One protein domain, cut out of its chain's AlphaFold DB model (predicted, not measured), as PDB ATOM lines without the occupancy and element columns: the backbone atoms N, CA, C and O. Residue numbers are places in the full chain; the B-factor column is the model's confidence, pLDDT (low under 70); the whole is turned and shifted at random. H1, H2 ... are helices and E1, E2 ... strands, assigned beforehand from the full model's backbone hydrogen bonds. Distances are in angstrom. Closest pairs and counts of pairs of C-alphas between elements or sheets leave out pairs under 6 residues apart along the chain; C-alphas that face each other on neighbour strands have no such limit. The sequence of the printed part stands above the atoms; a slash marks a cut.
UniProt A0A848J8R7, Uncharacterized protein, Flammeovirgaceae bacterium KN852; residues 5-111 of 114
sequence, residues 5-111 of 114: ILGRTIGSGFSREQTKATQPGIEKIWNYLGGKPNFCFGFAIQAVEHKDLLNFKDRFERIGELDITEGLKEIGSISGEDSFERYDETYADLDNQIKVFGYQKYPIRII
ATOM      1  N   ILE A   5     -53.879  45.172  -3.933       93.69
ATOM      2  CA  ILE A   5     -52.910  46.007  -4.646       93.69
ATOM      3  C   ILE A   5     -53.411  46.303  -6.057       93.69
ATOM      4  O   ILE A   5     -54.173  45.522  -6.634       93.69
ATOM      5  N   LEU A   6     -52.939  47.407  -6.630       95.06
ATOM      6  CA  LEU A   6     -53.191  47.740  -8.025       95.06
ATOM      7  C   LEU A   6     -52.067  47.226  -8.919       95.06
ATOM      8  O   LEU A   6     -50.880  47.436  -8.669       95.06
ATOM      9  N   GLY A   7     -52.466  46.571  -9.998       95.56
ATOM     10  CA  GLY A   7     -51.565  46.129 -11.047       95.56
ATOM     11  C   GLY A   7     -52.274  46.062 -12.385       95.56
ATOM     12  O   GLY A   7     -53.450  46.408 -12.516       95.56
ATOM     13  N   ARG A   8     -51.553  45.600 -13.400       94.00
ATOM     14  CA  ARG A   8     -52.093  45.407 -14.742       94.00
ATOM     15  C   ARG A   8     -51.512  44.174 -15.409       94.00
ATOM     16  O   ARG A   8     -50.375  43.780 -15.157       94.00
ATOM     17  N   THR A   9     -52.294  43.622 -16.326       93.50
ATOM     18  CA  THR A   9     -51.835  42.615 -17.279       93.50
ATOM     19  C   THR A   9     -51.171  43.300 -18.470       93.50
ATOM     20  O   THR A   9     -51.719  44.258 -19.024       93.50
ATOM     21  N   ILE A  10     -50.019  42.793 -18.893       92.50
ATOM     22  CA  ILE A  10     -49.251  43.291 -20.036       92.50
ATOM     23  C   ILE A  10     -49.144  42.143 -21.036       92.50
ATOM     24  O   ILE A  10     -48.606  41.088 -20.710       92.50
ATOM     25  N   GLY A  11     -49.698  42.319 -22.237       91.06
ATOM     26  CA  GLY A  11     -49.689  41.268 -23.255       91.06
ATOM     27  C   GLY A  11     -48.267  40.783 -23.549       91.06
ATOM     28  O   GLY A  11     -47.366  41.598 -23.732       91.06
ATOM     29  N   SER A  12     -48.074  39.463 -23.595       91.62
ATOM     30  CA  SER A  12     -46.797  38.862 -23.984       91.62
ATOM     31  C   SER A  12     -46.848  38.418 -25.442       91.62
ATOM     32  O   SER A  12     -47.791  37.746 -25.860       91.62
ATOM     33  N   GLY A  13     -45.819  38.776 -26.212       91.88
ATOM     34  CA  GLY A  13     -45.605  38.265 -27.569       91.88
ATOM     35  C   GLY A  13     -44.888  36.909 -27.616       91.88
ATOM     36  O   GLY A  13     -44.706  36.358 -28.698       91.88
ATOM     37  N   PHE A  14     -44.462  36.379 -26.466       93.38
ATOM     38  CA  PHE A  14     -43.702  35.132 -26.350       93.38
ATOM     39  C   PHE A  14     -44.602  33.927 -26.066       93.38
ATOM     40  O   PHE A  14     -45.787  34.087 -25.783       93.38
ATOM     41  N   SER A  15     -44.053  32.706 -26.107       94.56
ATOM     42  CA  SER A  15     -44.783  31.523 -25.630       94.56
ATOM     43  C   SER A  15     -45.047  31.612 -24.122       94.56
ATOM     44  O   SER A  15     -44.374  32.343 -23.395       94.56
ATOM     45  N   ARG A  16     -46.004  30.828 -23.619       92.88
ATOM     46  CA  ARG A  16     -46.319  30.787 -22.184       92.88
ATOM     47  C   ARG A  16     -45.111  30.361 -21.345       92.88
ATOM     48  O   ARG A  16     -44.872  30.918 -20.279       92.88
ATOM     49  N   GLU A  17     -44.340  29.397 -21.832       94.31
ATOM     50  CA  GLU A  17     -43.131  28.885 -21.184       94.31
ATOM     51  C   GLU A  17     -42.044  29.960 -21.132       94.31
ATOM     52  O   GLU A  17     -41.401  30.131 -20.098       94.31
ATOM     53  N   GLN A  18     -41.884  30.723 -22.216       95.88
ATOM     54  CA  GLN A  18     -40.958  31.850 -22.274       95.88
ATOM     55  C   GLN A  18     -41.380  32.967 -21.312       95.88
ATOM     56  O   GLN A  18     -40.562  33.398 -20.506       95.88
ATOM     57  N   THR A  19     -42.657  33.366 -21.315       95.12
ATOM     58  CA  THR A  19     -43.197  34.370 -20.379       95.12
ATOM     59  C   THR A  19     -43.004  33.944 -18.921       95.12
ATOM     60  O   THR A  19     -42.604  34.742 -18.076       95.12
ATOM     61  N   LYS A  20     -43.241  32.663 -18.611       94.75
ATOM     62  CA  LYS A  20     -43.011  32.103 -17.273       94.75
ATOM     63  C   LYS A  20     -41.534  32.136 -16.879       94.75
ATOM     64  O   LYS A  20     -41.227  32.393 -15.718       94.75
ATOM     65  N   ALA A  21     -40.632  31.867 -17.821       95.12
ATOM     66  CA  ALA A  21     -39.195  31.916 -17.576       95.12
ATOM     67  C   ALA A  21     -38.698  33.351 -17.331       95.12
ATOM     68  O   ALA A  21     -37.828  33.547 -16.489       95.12
ATOM     69  N   THR A  22     -39.264  34.345 -18.026       93.56
ATOM     70  CA  THR A  22     -38.916  35.763 -17.836       93.56
ATOM     71  C   THR A  22     -39.545  36.371 -16.591       93.56
ATOM     72  O   THR A  22     -38.984  37.308 -16.039       93.56
ATOM     73  N   GLN A  23     -40.689  35.846 -16.143       95.12
ATOM     74  CA  GLN A  23     -41.382  36.327 -14.953       95.12
ATOM     75  C   GLN A  23     -41.704  35.176 -13.976       95.12
ATOM     76  O   GLN A  23     -42.853  34.722 -13.892       95.12
ATOM     77  N   PRO A  24     -40.707  34.670 -13.222       94.50
ATOM     78  CA  PRO A  24     -40.918  33.578 -12.275       94.50
ATOM     79  C   PRO A  24     -42.024  33.893 -11.256       94.50
ATOM     80  O   PRO A  24     -42.038  34.946 -10.626       94.50
ATOM     81  N   GLY A  25     -42.966  32.964 -11.078       94.12
ATOM     82  CA  GLY A  25     -44.109  33.140 -10.172       94.12
ATOM     83  C   GLY A  25     -45.367  33.738 -10.811       94.12
ATOM     84  O   GLY A  25     -46.415  33.740 -10.164       94.12
ATOM     85  N   ILE A  26     -45.328  34.143 -12.090       94.81
ATOM     86  CA  ILE A  26     -46.497  34.668 -12.828       94.81
ATOM     87  C   ILE A  26     -47.709  33.724 -12.830       94.81
ATOM     88  O   ILE A  26     -48.858  34.161 -12.902       94.81
ATOM     89  N   GLU A  27     -47.478  32.420 -12.666       93.81
ATOM     90  CA  GLU A  27     -48.546  31.426 -12.573       93.81
ATOM     91  C   GLU A  27     -49.509  31.679 -11.408       93.81
ATOM     92  O   GLU A  27     -50.687  31.357 -11.539       93.81
ATOM     93  N   LYS A  28     -49.062  32.312 -10.311       93.88
ATOM     94  CA  LYS A  28     -49.947  32.710  -9.202       93.88
ATOM     95  C   LYS A  28     -51.065  33.637  -9.701       93.88
ATOM     96  O   LYS A  28     -52.237  33.421  -9.396       93.88
ATOM     97  N   ILE A  29     -50.713  34.611 -10.544       94.81
ATOM     98  CA  ILE A  29     -51.653  35.556 -11.161       94.81
ATOM     99  C   ILE A  29     -52.530  34.854 -12.205       94.81
ATOM    100  O   ILE A  29     -53.746  35.039 -12.230       94.81
ATOM    101  N   TRP A  30     -51.933  34.016 -13.055       94.44
ATOM    102  CA  TRP A  30     -52.671  33.275 -14.082       94.44
ATOM    103  C   TRP A  30     -53.728  32.337 -13.497       94.44
ATOM    104  O   TRP A  30     -54.836  32.262 -14.027       94.44
ATOM    105  N   ASN A  31     -53.389  31.644 -12.409       93.12
ATOM    106  CA  ASN A  31     -54.293  30.733 -11.720       93.12
ATOM    107  C   ASN A  31     -55.455  31.492 -11.071       93.12
ATOM    108  O   ASN A  31     -56.595  31.046 -11.173       93.12
ATOM    109  N   TYR A  32     -55.187  32.657 -10.470       92.81
ATOM    110  CA  TYR A  32     -56.229  33.517  -9.902       92.81
ATOM    111  C   TYR A  32     -57.247  33.987 -10.948       92.81
ATOM    112  O   TYR A  32     -58.448  33.970 -10.691       92.81
ATOM    113  N   LEU A  33     -56.783  34.356 -12.144       91.12
ATOM    114  CA  LEU A  33     -57.643  34.841 -13.229       91.12
ATOM    115  C   LEU A  33     -58.327  33.718 -14.038       91.12
ATOM    116  O   LEU A  33     -59.054  34.005 -14.987       91.12
ATOM    117  N   GLY A  34     -58.146  32.447 -13.655       80.62
ATOM    118  CA  GLY A  34     -59.026  31.351 -14.070       80.62
ATOM    119  C   GLY A  34     -58.882  30.856 -15.513       80.62
ATOM    120  O   GLY A  34     -59.886  30.533 -16.143       80.62
ATOM    121  N   GLY A  35     -57.668  30.738 -16.068       71.62
ATOM    122  CA  GLY A  35     -57.539  30.195 -17.428       71.62
ATOM    123  C   GLY A  35     -56.141  29.783 -17.879       71.62
ATOM    124  O   GLY A  35     -55.261  29.455 -17.085       71.62
ATOM    125  N   LYS A  36     -55.928  29.846 -19.202       72.25
ATOM    126  CA  LYS A  36     -54.607  29.745 -19.847       72.25
ATOM    127  C   LYS A  36     -54.086  31.114 -20.336       72.25
ATOM    128  O   LYS A  36     -53.749  31.230 -21.513       72.25
ATOM    129  N   PRO A  37     -54.036  32.166 -19.499       79.06
ATOM    130  CA  PRO A  37     -53.507  33.443 -19.950       79.06
ATOM    131  C   PRO A  37     -52.016  33.353 -20.293       79.06
ATOM    132  O   PRO A  37     -51.293  32.491 -19.788       79.06
ATOM    133  N   ASN A  38     -51.580  34.254 -21.167       90.69
ATOM    134  CA  ASN A  38     -50.184  34.454 -21.531       90.69
ATOM    135  C   ASN A  38     -49.900  35.959 -21.544       90.69
ATOM    136  O   ASN A  38     -50.017  36.636 -22.565       90.69
ATOM    137  N   PHE A  39     -49.614  36.484 -20.362       94.00
ATOM    138  CA  PHE A  39     -49.287  37.885 -20.134       94.00
ATOM    139  C   PHE A  39     -48.262  37.981 -19.009       94.00
ATOM    140  O   PHE A  39     -48.169  37.073 -18.179       94.00
ATOM    141  N   CYS A  40     -47.567  39.108 -18.961       95.44
ATOM    142  CA  CYS A  40     -46.817  39.537 -17.792       95.44
ATOM    143  C   CYS A  40     -47.731  40.313 -16.834       95.44
ATOM    144  O   CYS A  40     -48.759  40.873 -17.233       95.44
ATOM    145  N   PHE A  41     -47.351  40.354 -15.567       95.81
ATOM    146  CA  PHE A  41     -47.970  41.183 -14.539       95.81
ATOM    147  C   PHE A  41     -47.018  42.318 -14.178       95.81
ATOM    148  O   PHE A  41     -45.811  42.105 -14.114       95.81
ATOM    149  N   GLY A  42     -47.555  43.499 -13.891       96.31
ATOM    150  CA  GLY A  42     -46.769  44.565 -13.286       96.31
ATOM    151  C   GLY A  42     -47.607  45.439 -12.366       96.31
ATOM    152  O   GLY A  42     -48.805  45.634 -12.594       96.31
ATOM    153  N   PHE A  43     -46.965  45.978 -11.336       96.25
ATOM    154  CA  PHE A  43     -47.575  46.892 -10.379       96.25
ATOM    155  C   PHE A  43     -47.901  48.244 -11.015       96.25
ATOM    156  O   PHE A  43     -47.183  48.724 -11.899       96.25
ATOM    157  N   ALA A  44     -48.977  48.871 -10.537       94.38
ATOM    158  CA  ALA A  44     -49.201  50.296 -10.724       94.38
ATOM    159  C   ALA A  44     -48.475  51.037  -9.594       94.38
ATOM    160  O   ALA A  44     -48.882  50.955  -8.436       94.38
ATOM    161  N   ILE A  45     -47.365  51.693  -9.926       92.31
ATOM    162  CA  ILE A  45     -46.494  52.376  -8.970       92.31
ATOM    163  C   ILE A  45     -46.734  53.876  -9.056       92.31
ATOM    164  O   ILE A  45     -46.732  54.452 -10.141       92.31
ATOM    165  N   GLN A  46     -46.872  54.498  -7.894       89.62
ATOM    166  CA  GLN A  46     -46.861  55.942  -7.738       89.62
ATOM    167  C   GLN A  46     -45.539  56.311  -7.065       89.62
ATOM    168  O   GLN A  46     -45.288  55.924  -5.922       89.62
ATOM    169  N   ALA A  47     -44.659  56.961  -7.815       90.69
ATOM    170  CA  ALA A  47     -43.286  57.236  -7.434       90.69
ATOM    171  C   ALA A  47     -43.096  58.696  -7.010       90.69
ATOM    172  O   ALA A  47     -43.786  59.595  -7.484       90.69
ATOM    173  N   VAL A  48     -42.095  58.917  -6.159       90.38
ATOM    174  CA  VAL A  48     -41.624  60.249  -5.765       90.38
ATOM    175  C   VAL A  48     -40.153  60.324  -6.053       90.38
ATOM    176  O   VAL A  48     -39.393  59.426  -5.677       90.38
ATOM    177  N   GLU A  49     -39.737  61.421  -6.663       91.38
ATOM    178  CA  GLU A  49     -38.323  61.732  -6.749       91.38
ATOM    179  C   GLU A  49     -37.740  61.940  -5.348       91.38
ATOM    180  O   GLU A  49     -38.358  62.529  -4.458       91.38
ATOM    181  N   HIS A  50     -36.500  61.492  -5.148       91.50
ATOM    182  CA  HIS A  50     -35.859  61.534  -3.832       91.50
ATOM    183  C   HIS A  50     -35.822  62.950  -3.236       91.50
ATOM    184  O   HIS A  50     -36.050  63.125  -2.041       91.50
ATOM    185  N   LYS A  51     -35.563  63.962  -4.075       93.06
ATOM    186  CA  LYS A  51     -35.516  65.378  -3.671       93.06
ATOM    187  C   LYS A  51     -36.862  65.884  -3.136       93.06
ATOM    188  O   LYS A  51     -36.868  66.683  -2.208       93.06
ATOM    189  N   ASP A  52     -37.970  65.408  -3.702       91.69
ATOM    190  CA  ASP A  52     -39.311  65.896  -3.391       91.69
ATOM    191  C   ASP A  52     -39.833  65.180  -2.146       91.69
ATOM    192  O   ASP A  52     -40.355  65.820  -1.235       91.69
ATOM    193  N   LEU A  53     -39.542  63.878  -2.023       91.94
ATOM    194  CA  LEU A  53     -39.855  63.089  -0.834       91.94
ATOM    195  C   LEU A  53     -39.253  63.692   0.443       91.94
ATOM    196  O   LEU A  53     -39.876  63.631   1.498       91.94
ATOM    197  N   LEU A  54     -38.066  64.308   0.383       93.06
ATOM    198  CA  LEU A  54     -37.461  64.959   1.552       93.06
ATOM    199  C   LEU A  54     -38.345  66.054   2.167       93.06
ATOM    200  O   LEU A  54     -38.222  66.294   3.368       93.06
ATOM    201  N   ASN A  55     -39.232  66.671   1.379       93.56
ATOM    202  CA  ASN A  55     -40.099  67.759   1.826       93.56
ATOM    203  C   ASN A  55     -41.328  67.276   2.605       93.56
ATOM    204  O   ASN A  55     -41.923  68.070   3.327       93.56
ATOM    205  N   PHE A  56     -41.725  66.010   2.447       93.50
ATOM    206  CA  PHE A  56     -42.957  65.486   3.047       93.50
ATOM    207  C   PHE A  56     -42.850  64.038   3.550       93.50
ATOM    208  O   PHE A  56     -43.856  63.408   3.866       93.50
ATOM    209  N   LYS A  57     -41.636  63.484   3.665       92.50
ATOM    210  CA  LYS A  57     -41.410  62.124   4.189       92.50
ATOM    211  C   LYS A  57     -41.927  61.930   5.614       92.50
ATOM    212  O   LYS A  57     -42.274  60.817   5.987       92.50
ATOM    213  N   ASP A  58     -41.946  62.995   6.409       94.69
ATOM    214  CA  ASP A  58     -42.428  63.026   7.791       94.69
ATOM    215  C   ASP A  58     -43.953  62.891   7.891       94.69
ATOM    216  O   ASP A  58     -44.481  62.604   8.962       94.69
ATOM    217  N   ARG A  59     -44.659  63.047   6.766       92.81
ATOM    218  CA  ARG A  59     -46.101  62.819   6.637       92.81
ATOM    219  C   ARG A  59     -46.458  61.345   6.449       92.81
ATOM    220  O   ARG A  59     -47.641  61.013   6.496       92.81
ATOM    221  N   PHE A  60     -45.472  60.471   6.233       89.94
ATOM    222  CA  PHE A  60     -45.688  59.036   6.081       89.94
ATOM    223  C   PHE A  60     -45.224  58.260   7.306       89.94
ATOM    224  O   PHE A  60     -44.160  58.506   7.871       89.94
ATOM    225  N   GLU A  61     -45.997  57.234   7.647       93.31
ATOM    226  CA  GLU A  61     -45.617  56.218   8.617       93.31
ATOM    227  C   GLU A  61     -45.479  54.869   7.910       93.31
ATOM    228  O   GLU A  61     -46.347  54.444   7.143       93.31
ATOM    229  N   ARG A  62     -44.382  54.162   8.183       91.81
ATOM    230  CA  ARG A  62     -44.210  52.796   7.699       91.81
ATOM    231  C   ARG A  62     -45.001  51.837   8.589       91.81
ATOM    232  O   ARG A  62     -44.543  51.472   9.666       91.81
ATOM    233  N   ILE A  63     -46.139  51.362   8.090       92.75
ATOM    234  CA  ILE A  63     -47.019  50.423   8.811       92.75
ATOM    235  C   ILE A  63     -46.617  48.943   8.668       92.75
ATOM    236  O   ILE A  63     -47.157  48.082   9.359       92.75
ATOM    237  N   GLY A  64     -45.690  48.620   7.762       91.38
ATOM    238  CA  GLY A  64     -45.248  47.246   7.523       91.38
ATOM    239  C   GLY A  64     -44.414  47.086   6.255       91.38
ATOM    240  O   GLY A  64     -44.116  48.057   5.564       91.38
ATOM    241  N   GLU A  65     -44.043  45.842   5.966       91.75
ATOM    242  CA  GLU A  65     -43.391  45.417   4.726       91.75
ATOM    243  C   GLU A  65     -44.100  44.180   4.176       91.75
ATOM    244  O   GLU A  65     -44.583  43.331   4.928       91.75
ATOM    245  N   LEU A  66     -44.158  44.080   2.850       91.19
ATOM    246  CA  LEU A  66     -44.684  42.915   2.152       91.19
ATOM    247  C   LEU A  66     -43.530  42.188   1.472       91.19
ATOM    248  O   LEU A  66     -42.875  42.753   0.598       91.19
ATOM    249  N   ASP A  67     -43.319  40.926   1.842       93.44
ATOM    250  CA  ASP A  67     -42.431  40.048   1.085       93.44
ATOM    251  C   ASP A  67     -43.151  39.579  -0.184       93.44
ATOM    252  O   ASP A  67     -44.072  38.760  -0.135       93.44
ATOM    253  N   ILE A  68     -42.796  40.184  -1.316       94.25
ATOM    254  CA  ILE A  68     -43.389  39.926  -2.631       94.25
ATOM    255  C   ILE A  68     -42.509  38.916  -3.368       94.25
ATOM    256  O   ILE A  68     -41.287  39.032  -3.354       94.25
ATOM    257  N   THR A  69     -43.136  37.964  -4.063       94.94
ATOM    258  CA  THR A  69     -42.435  37.019  -4.948       94.94
ATOM    259  C   THR A  69     -41.561  37.795  -5.937       94.94
ATOM    260  O   THR A  69     -42.083  38.632  -6.668       94.94
ATOM    261  N   GLU A  70     -40.256  37.519  -5.984       94.31
ATOM    262  CA  GLU A  70     -39.283  38.370  -6.692       94.31
ATOM    263  C   GLU A  70     -39.642  38.620  -8.162       94.31
ATOM    264  O   GLU A  70     -39.713  39.767  -8.586       94.31
ATOM    265  N   GLY A  71     -39.987  37.574  -8.920       94.56
ATOM    266  CA  GLY A  71     -40.381  37.734 -10.324       94.56
ATOM    267  C   GLY A  71     -41.706  38.479 -10.527       94.56
ATOM    268  O   GLY A  71     -42.034  38.847 -11.644       94.56
ATOM    269  N   LEU A  72     -42.489  38.749  -9.479       95.44
ATOM    270  CA  LEU A  72     -43.683  39.591  -9.580       95.44
ATOM    271  C   LEU A  72     -43.393  41.076  -9.330       95.44
ATOM    272  O   LEU A  72     -44.285  41.883  -9.582       95.44
ATOM    273  N   LYS A  73     -42.184  41.455  -8.883       94.44
ATOM    274  CA  LYS A  73     -41.766  42.847  -8.612       94.44
ATOM    275  C   LYS A  73     -41.471  43.645  -9.889       94.44
ATOM    276  O   LYS A  73     -40.493  44.378  -9.974       94.44
ATOM    277  N   GLU A  74     -42.343  43.518 -10.877       94.69
ATOM    278  CA  GLU A  74     -42.227  44.196 -12.162       94.69
ATOM    279  C   GLU A  74     -43.059  45.478 -12.186       94.69
ATOM    280  O   GLU A  74     -44.159  45.554 -11.628       94.69
ATOM    281  N   ILE A  75     -42.546  46.496 -12.872       94.56
ATOM    282  CA  ILE A  75     -43.241  47.770 -13.049       94.56
ATOM    283  C   ILE A  75     -44.168  47.651 -14.257       94.56
ATOM    284  O   ILE A  75     -43.714  47.509 -15.389       94.56
ATOM    285  N   GLY A  76     -45.481  47.737 -14.033       92.62
ATOM    286  CA  GLY A  76     -46.455  47.782 -15.127       92.62
ATOM    287  C   GLY A  76     -46.828  49.202 -15.538       92.62
ATOM    288  O   GLY A  76     -47.111  49.475 -16.706       92.62
ATOM    289  N   SER A  77     -46.847  50.112 -14.573       91.75
ATOM    290  CA  SER A  77     -47.099  51.533 -14.773       91.75
ATOM    291  C   SER A  77     -46.359  52.314 -13.705       91.75
ATOM    292  O   SER A  77     -46.287  51.862 -12.563       91.75
ATOM    293  N   ILE A  78     -45.864  53.490 -14.068       90.81
ATOM    294  CA  ILE A  78     -45.291  54.441 -13.125       90.81
ATOM    295  C   ILE A  78     -45.923  55.811 -13.364       90.81
ATOM    296  O   ILE A  78     -45.936  56.300 -14.494       90.81
ATOM    297  N   SER A  79     -46.490  56.394 -12.317       85.62
ATOM    298  CA  SER A  79     -46.814  57.818 -12.243       85.62
ATOM    299  C   SER A  79     -45.865  58.485 -11.251       85.62
ATOM    300  O   SER A  79     -45.301  57.812 -10.389       85.62
ATOM    301  N   GLY A  80     -45.637  59.786 -11.406       84.56
ATOM    302  CA  GLY A  80     -44.782  60.565 -10.516       84.56
ATOM    303  C   GLY A  80     -45.588  61.656  -9.829       84.56
ATOM    304  O   GLY A  80     -46.367  62.323 -10.504       84.56
ATOM    305  N   GLU A  81     -45.365  61.845  -8.533       87.19
ATOM    306  CA  GLU A  81     -45.899  62.970  -7.762       87.19
ATOM    307  C   GLU A  81     -44.743  63.778  -7.161       87.19
ATOM    308  O   GLU A  81     -43.723  63.218  -6.751       87.19
ATOM    309  N   ASP A  82     -44.906  65.097  -7.088       88.44
ATOM    310  CA  ASP A  82     -43.894  66.036  -6.581       88.44
ATOM    311  C   ASP A  82     -44.254  66.654  -5.216       88.44
ATOM    312  O   ASP A  82     -43.464  67.399  -4.635       88.44
ATOM    313  N   SER A  83     -45.436  66.344  -4.681       91.12
ATOM    314  CA  SER A  83     -45.960  66.917  -3.438       91.12
ATOM    315  C   SER A  83     -46.930  65.970  -2.729       91.12
ATOM    316  O   SER A  83     -47.498  65.056  -3.330       91.12
ATOM    317  N   PHE A  84     -47.131  66.192  -1.427       90.56
ATOM    318  CA  PHE A  84     -48.075  65.406  -0.632       90.56
ATOM    319  C   PHE A  84     -49.528  65.662  -1.055       90.56
ATOM    320  O   PHE A  84     -50.330  64.737  -1.095       90.56
ATOM    321  N   GLU A  85     -49.863  66.903  -1.410       91.75
ATOM    322  CA  GLU A  85     -51.198  67.297  -1.864       91.75
ATOM    323  C   GLU A  85     -51.589  66.552  -3.139       91.75
ATOM    324  O   GLU A  85     -52.701  66.045  -3.241       91.75
ATOM    325  N   ARG A  86     -50.650  66.402  -4.081       87.88
ATOM    326  CA  ARG A  86     -50.859  65.602  -5.290       87.88
ATOM    327  C   ARG A  86     -51.089  64.126  -4.991       87.88
ATOM    328  O   ARG A  86     -51.974  63.514  -5.583       87.88
ATOM    329  N   TYR A  87     -50.347  63.573  -4.033       87.75
ATOM    330  CA  TYR A  87     -50.604  62.219  -3.547       87.75
ATOM    331  C   TYR A  87     -52.031  62.057  -3.027       87.75
ATOM    332  O   TYR A  87     -52.720  61.113  -3.416       87.75
ATOM    333  N   ASP A  88     -52.466  62.973  -2.162       89.38
ATOM    334  CA  ASP A  88     -53.792  62.944  -1.545       89.38
ATOM    335  C   ASP A  88     -54.907  63.103  -2.592       89.38
ATOM    336  O   ASP A  88     -55.862  62.327  -2.600       89.38
ATOM    337  N   GLU A  89     -54.742  64.023  -3.551       89.44
ATOM    338  CA  GLU A  89     -55.653  64.209  -4.690       89.44
ATOM    339  C   GLU A  89     -55.820  62.920  -5.512       89.44
ATOM    340  O   GLU A  89     -56.946  62.513  -5.811       89.44
ATOM    341  N   THR A  90     -54.714  62.250  -5.856       86.00
ATOM    342  CA  THR A  90     -54.751  61.017  -6.654       86.00
ATOM    343  C   THR A  90     -55.485  59.889  -5.921       86.00
ATOM    344  O   THR A  90     -56.255  59.152  -6.542       86.00
ATOM    345  N   TYR A  91     -55.306  59.756  -4.602       86.19
ATOM    346  CA  TYR A  91     -56.022  58.747  -3.813       86.19
ATOM    347  C   TYR A  91     -57.486  59.112  -3.547       86.19
ATOM    348  O   TYR A  91     -58.327  58.210  -3.482       86.19
ATOM    349  N   ALA A  92     -57.819  60.400  -3.446       91.50
ATOM    350  CA  ALA A  92     -59.199  60.860  -3.320       91.50
ATOM    351  C   ALA A  92     -60.055  60.504  -4.553       91.50
ATOM    352  O   ALA A  92     -61.259  60.290  -4.415       91.50
ATOM    353  N   ASP A  93     -59.437  60.382  -5.734       90.56
ATOM    354  CA  ASP A  93     -60.089  60.010  -7.002       90.56
ATOM    355  C   ASP A  93     -59.624  58.636  -7.541       90.56
ATOM    356  O   ASP A  93     -59.592  58.381  -8.751       90.56
ATOM    357  N   LEU A  94     -59.245  57.715  -6.644       90.50
ATOM    358  CA  LEU A  94     -58.623  56.436  -7.010       90.50
ATOM    359  C   LEU A  94     -59.463  55.594  -7.987       90.50
ATOM    360  O   LEU A  94     -58.913  54.948  -8.878       90.50
ATOM    361  N   ASP A  95     -60.790  55.593  -7.858       92.81
ATOM    362  CA  ASP A  95     -61.662  54.815  -8.748       92.81
ATOM    363  C   ASP A  95     -61.612  55.325 -10.197       92.81
ATOM    364  O   ASP A  95     -61.612  54.533 -11.148       92.81
ATOM    365  N   ASN A  96     -61.511  56.642 -10.388       92.50
ATOM    366  CA  ASN A  96     -61.321  57.228 -11.707       92.50
ATOM    367  C   ASN A  96     -59.924  56.910 -12.253       92.50
ATOM    368  O   ASN A  96     -59.803  56.538 -13.419       92.50
ATOM    369  N   GLN A  97     -58.885  56.953 -11.411       89.56
ATOM    370  CA  GLN A  97     -57.526  56.541 -11.789       89.56
ATOM    371  C   GLN A  97     -57.499  55.088 -12.282       89.56
ATOM    372  O   GLN A  97     -57.013  54.801 -13.379       89.56
ATOM    373  N   ILE A  98     -58.104  54.170 -11.520       93.06
ATOM    374  CA  ILE A  98     -58.240  52.756 -11.893       93.06
ATOM    375  C   ILE A  98     -58.917  52.623 -13.260       93.06
ATOM    376  O   ILE A  98     -58.450  51.857 -14.106       93.06
ATOM    377  N   LYS A  99     -59.988  53.387 -13.502       93.38
ATOM    378  CA  LYS A  99     -60.729  53.367 -14.767       93.38
ATOM    379  C   LYS A  99     -59.909  53.905 -15.941       93.38
ATOM    380  O   LYS A  99     -59.882  53.264 -16.989       93.38
ATOM    381  N   VAL A 100     -59.270  55.065 -15.787       90.69
ATOM    382  CA  VAL A 100     -58.503  55.739 -16.851       90.69
ATOM    383  C   VAL A 100     -57.318  54.885 -17.291       90.69
ATOM    384  O   VAL A 100     -57.093  54.714 -18.488       90.69
ATOM    385  N   PHE A 101     -56.591  54.310 -16.334       88.81
ATOM    386  CA  PHE A 101     -55.388  53.532 -16.621       88.81
ATOM    387  C   PHE A 101     -55.641  52.026 -16.778       88.81
ATOM    388  O   PHE A 101     -54.718  51.274 -17.104       88.81
ATOM    389  N   GLY A 102     -56.884  51.574 -16.585       90.81
ATOM    390  CA  GLY A 102     -57.274  50.171 -16.723       90.81
ATOM    391  C   GLY A 102     -56.605  49.257 -15.694       90.81
ATOM    392  O   GLY A 102     -56.271  48.112 -16.010       90.81
ATOM    393  N   TYR A 103     -56.366  49.765 -14.483       94.44
ATOM    394  CA  TYR A 103     -55.794  48.975 -13.398       94.44
ATOM    395  C   TYR A 103     -56.784  47.928 -12.892       94.44
ATOM    396  O   TYR A 103     -58.001  48.050 -13.024       94.44
ATOM    397  N   GLN A 104     -56.243  46.879 -12.290       93.88
ATOM    398  CA  GLN A 104     -57.003  45.797 -11.688       93.88
ATOM    399  C   GLN A 104     -56.553  45.601 -10.242       93.88
ATOM    400  O   GLN A 104     -55.375  45.771  -9.918       93.88
ATOM    401  N   LYS A 105     -57.508  45.236  -9.384       94.12
ATOM    402  CA  LYS A 105     -57.259  44.911  -7.981       94.12
ATOM    403  C   LYS A 105     -56.883  43.438  -7.855       94.12
ATOM    404  O   LYS A 105     -57.587  42.565  -8.364       94.12
ATOM    405  N   TYR A 106     -55.776  43.175  -7.172       94.56
ATOM    406  CA  TYR A 106     -55.294  41.829  -6.876       94.56
ATOM    407  C   TYR A 106     -55.171  41.645  -5.362       94.56
ATOM    408  O   TYR A 106     -54.546  42.477  -4.701       94.56
ATOM    409  N   PRO A 107     -55.712  40.559  -4.791       95.12
ATOM    410  CA  PRO A 107     -55.482  40.223  -3.394       95.12
ATOM    411  C   PRO A 107     -53.991  40.080  -3.069       95.12
ATOM    412  O   PRO A 107     -53.264  39.358  -3.757       95.12
ATOM    413  N   ILE A 108     -53.541  40.703  -1.972       93.88
ATOM    414  CA  ILE A 108     -52.128  40.674  -1.560       93.88
ATOM    415  C   ILE A 108     -51.614  39.234  -1.407       93.88
ATOM    416  O   ILE A 108     -50.484  38.944  -1.788       93.88
ATOM    417  N   ARG A 109     -52.430  38.292  -0.917       93.38
ATOM    418  CA  ARG A 109     -52.002  36.891  -0.717       93.38
ATOM    419  C   ARG A 109     -51.461  36.206  -1.978       93.38
ATOM    420  O   ARG A 109     -50.716  35.245  -1.857       93.38
ATOM    421  N   ILE A 110     -51.833  36.675  -3.170       94.31
ATOM    422  CA  ILE A 110     -51.438  36.058  -4.443       94.31
ATOM    423  C   ILE A 110     -50.017  36.469  -4.833       94.31
ATOM    424  O   ILE A 110     -49.304  35.702  -5.473       94.31
ATOM    425  N   ILE A 111     -49.599  37.676  -4.453       93.06
ATOM    426  CA  ILE A 111     -48.278  38.212  -4.803       93.06
ATOM    427  C   ILE A 111     -47.213  37.896  -3.755       93.06
ATOM    428  O   ILE A 111     -46.020  37.925  -4.069       93.06
TER     429      ILE A 111
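AT A GLANCE: This is residues 5 to 111 of the 114 residues of an uncharacterized protein of Flammeovirgaceae bacterium KN852 (UniProt A0A848J8R7). What is the main picture? A long, strongly twisted ribbon of four strands makes the core, with E2 as its spine; H1 and H2 are at one end of it, H3 and H4 are at the other end but apart from each other, H5 grazes its side with residues 98 to 101, and H6, straight after E4, packs on H2. Residues 54 to 74, with no named element, run back from the H3 end to the start of E3. What is it made of? The 107 printed residues hold six named helices and four named strands, in the order E1 H1 H2 E2 H3 E3 H4 H5 E4 H6, class mixed. The mixed sheet runs E3 E2 E1 E4. The whole is only just loose, close to compact, with a radius of gyration of the C-alphas of 15.7 A, and spans 45 by 27 by 23 A.

IN THESE COORDINATES: Where are the strands? E2, residues 39 to 48, is 27.7 A long, from C-alpha 39 at (-49.287, 37.885, -20.134) to C-alpha 48 at (-41.624, 60.249, -5.765). E1 is residues 5 to 11, 19.5 A; E3 is residues 75 to 81, 16.3 A; E4 is residues 104 to 107, 10.1 A. Where are the helices? H4, residues 84 to 92, is 12.3 A long, and H5, residues 94 to 101, 10.5 A. H1 is residues 16 to 22, 9.9 A; H2 is 27 to 32, 8.4 A; H3 is 50 to 53, 5.2 A; H6 is 108 to 111, 5.6 A, ending at C-alpha 111 (-48.278, 38.212, -4.803).

HOW THE PARTS SIT: How do the strands pair? E3 and E2 are parallel, N 45 and O 77 at 2.9 A; E2 and E1 are antiparallel, N 10 and O 40 at 2.8 A; E1 and E4 are antiparallel, N 104 and O 7 at 2.8 A. The pairing is staggered: E2 pairs with E1 over residues 39 to 43 and with E3 over 43 to 48. Two strand-helix-strand units, same-way strands with helices between, have right-handed crossovers: E2, H3, E3, and the split E3, H4 H5, E4, with E2 E1 between its strands. Where do the helices stand? H2 is on the sheet and touches H6, the C-alphas of Lys 28 and Ile 110 being closest at 6.0 A. H1, H4 and H5 only graze the sheet; H3 is not on it, and H6 only just not, with 4 pairs of C-alphas within 10 A. H4 and H5 are close but not clearly touching, C-alphas of Thr 90 and Gln 97 closest at 7.4 A, about perpendicular at 86 degrees. What of the helix backbones? Every O i to N i+4 pair is within hydrogen-bond range in H1, H2, H4 and H5. H3 and H6 are too short for one; of O i to N i+3 pairs, H3 has 0 of 1 within range and H6 1 of 1.

THE WHOLE: How large is it? The C-alphas farthest apart, of Lys 36 and Asn 55, are 46.1 A apart. Are there cuts, long links or weak places? The printed part has no cut, and H3 to E3, 21 residues, is the long link. The mean pLDDT of the printed part is 91.9, and no printed residue is under 70.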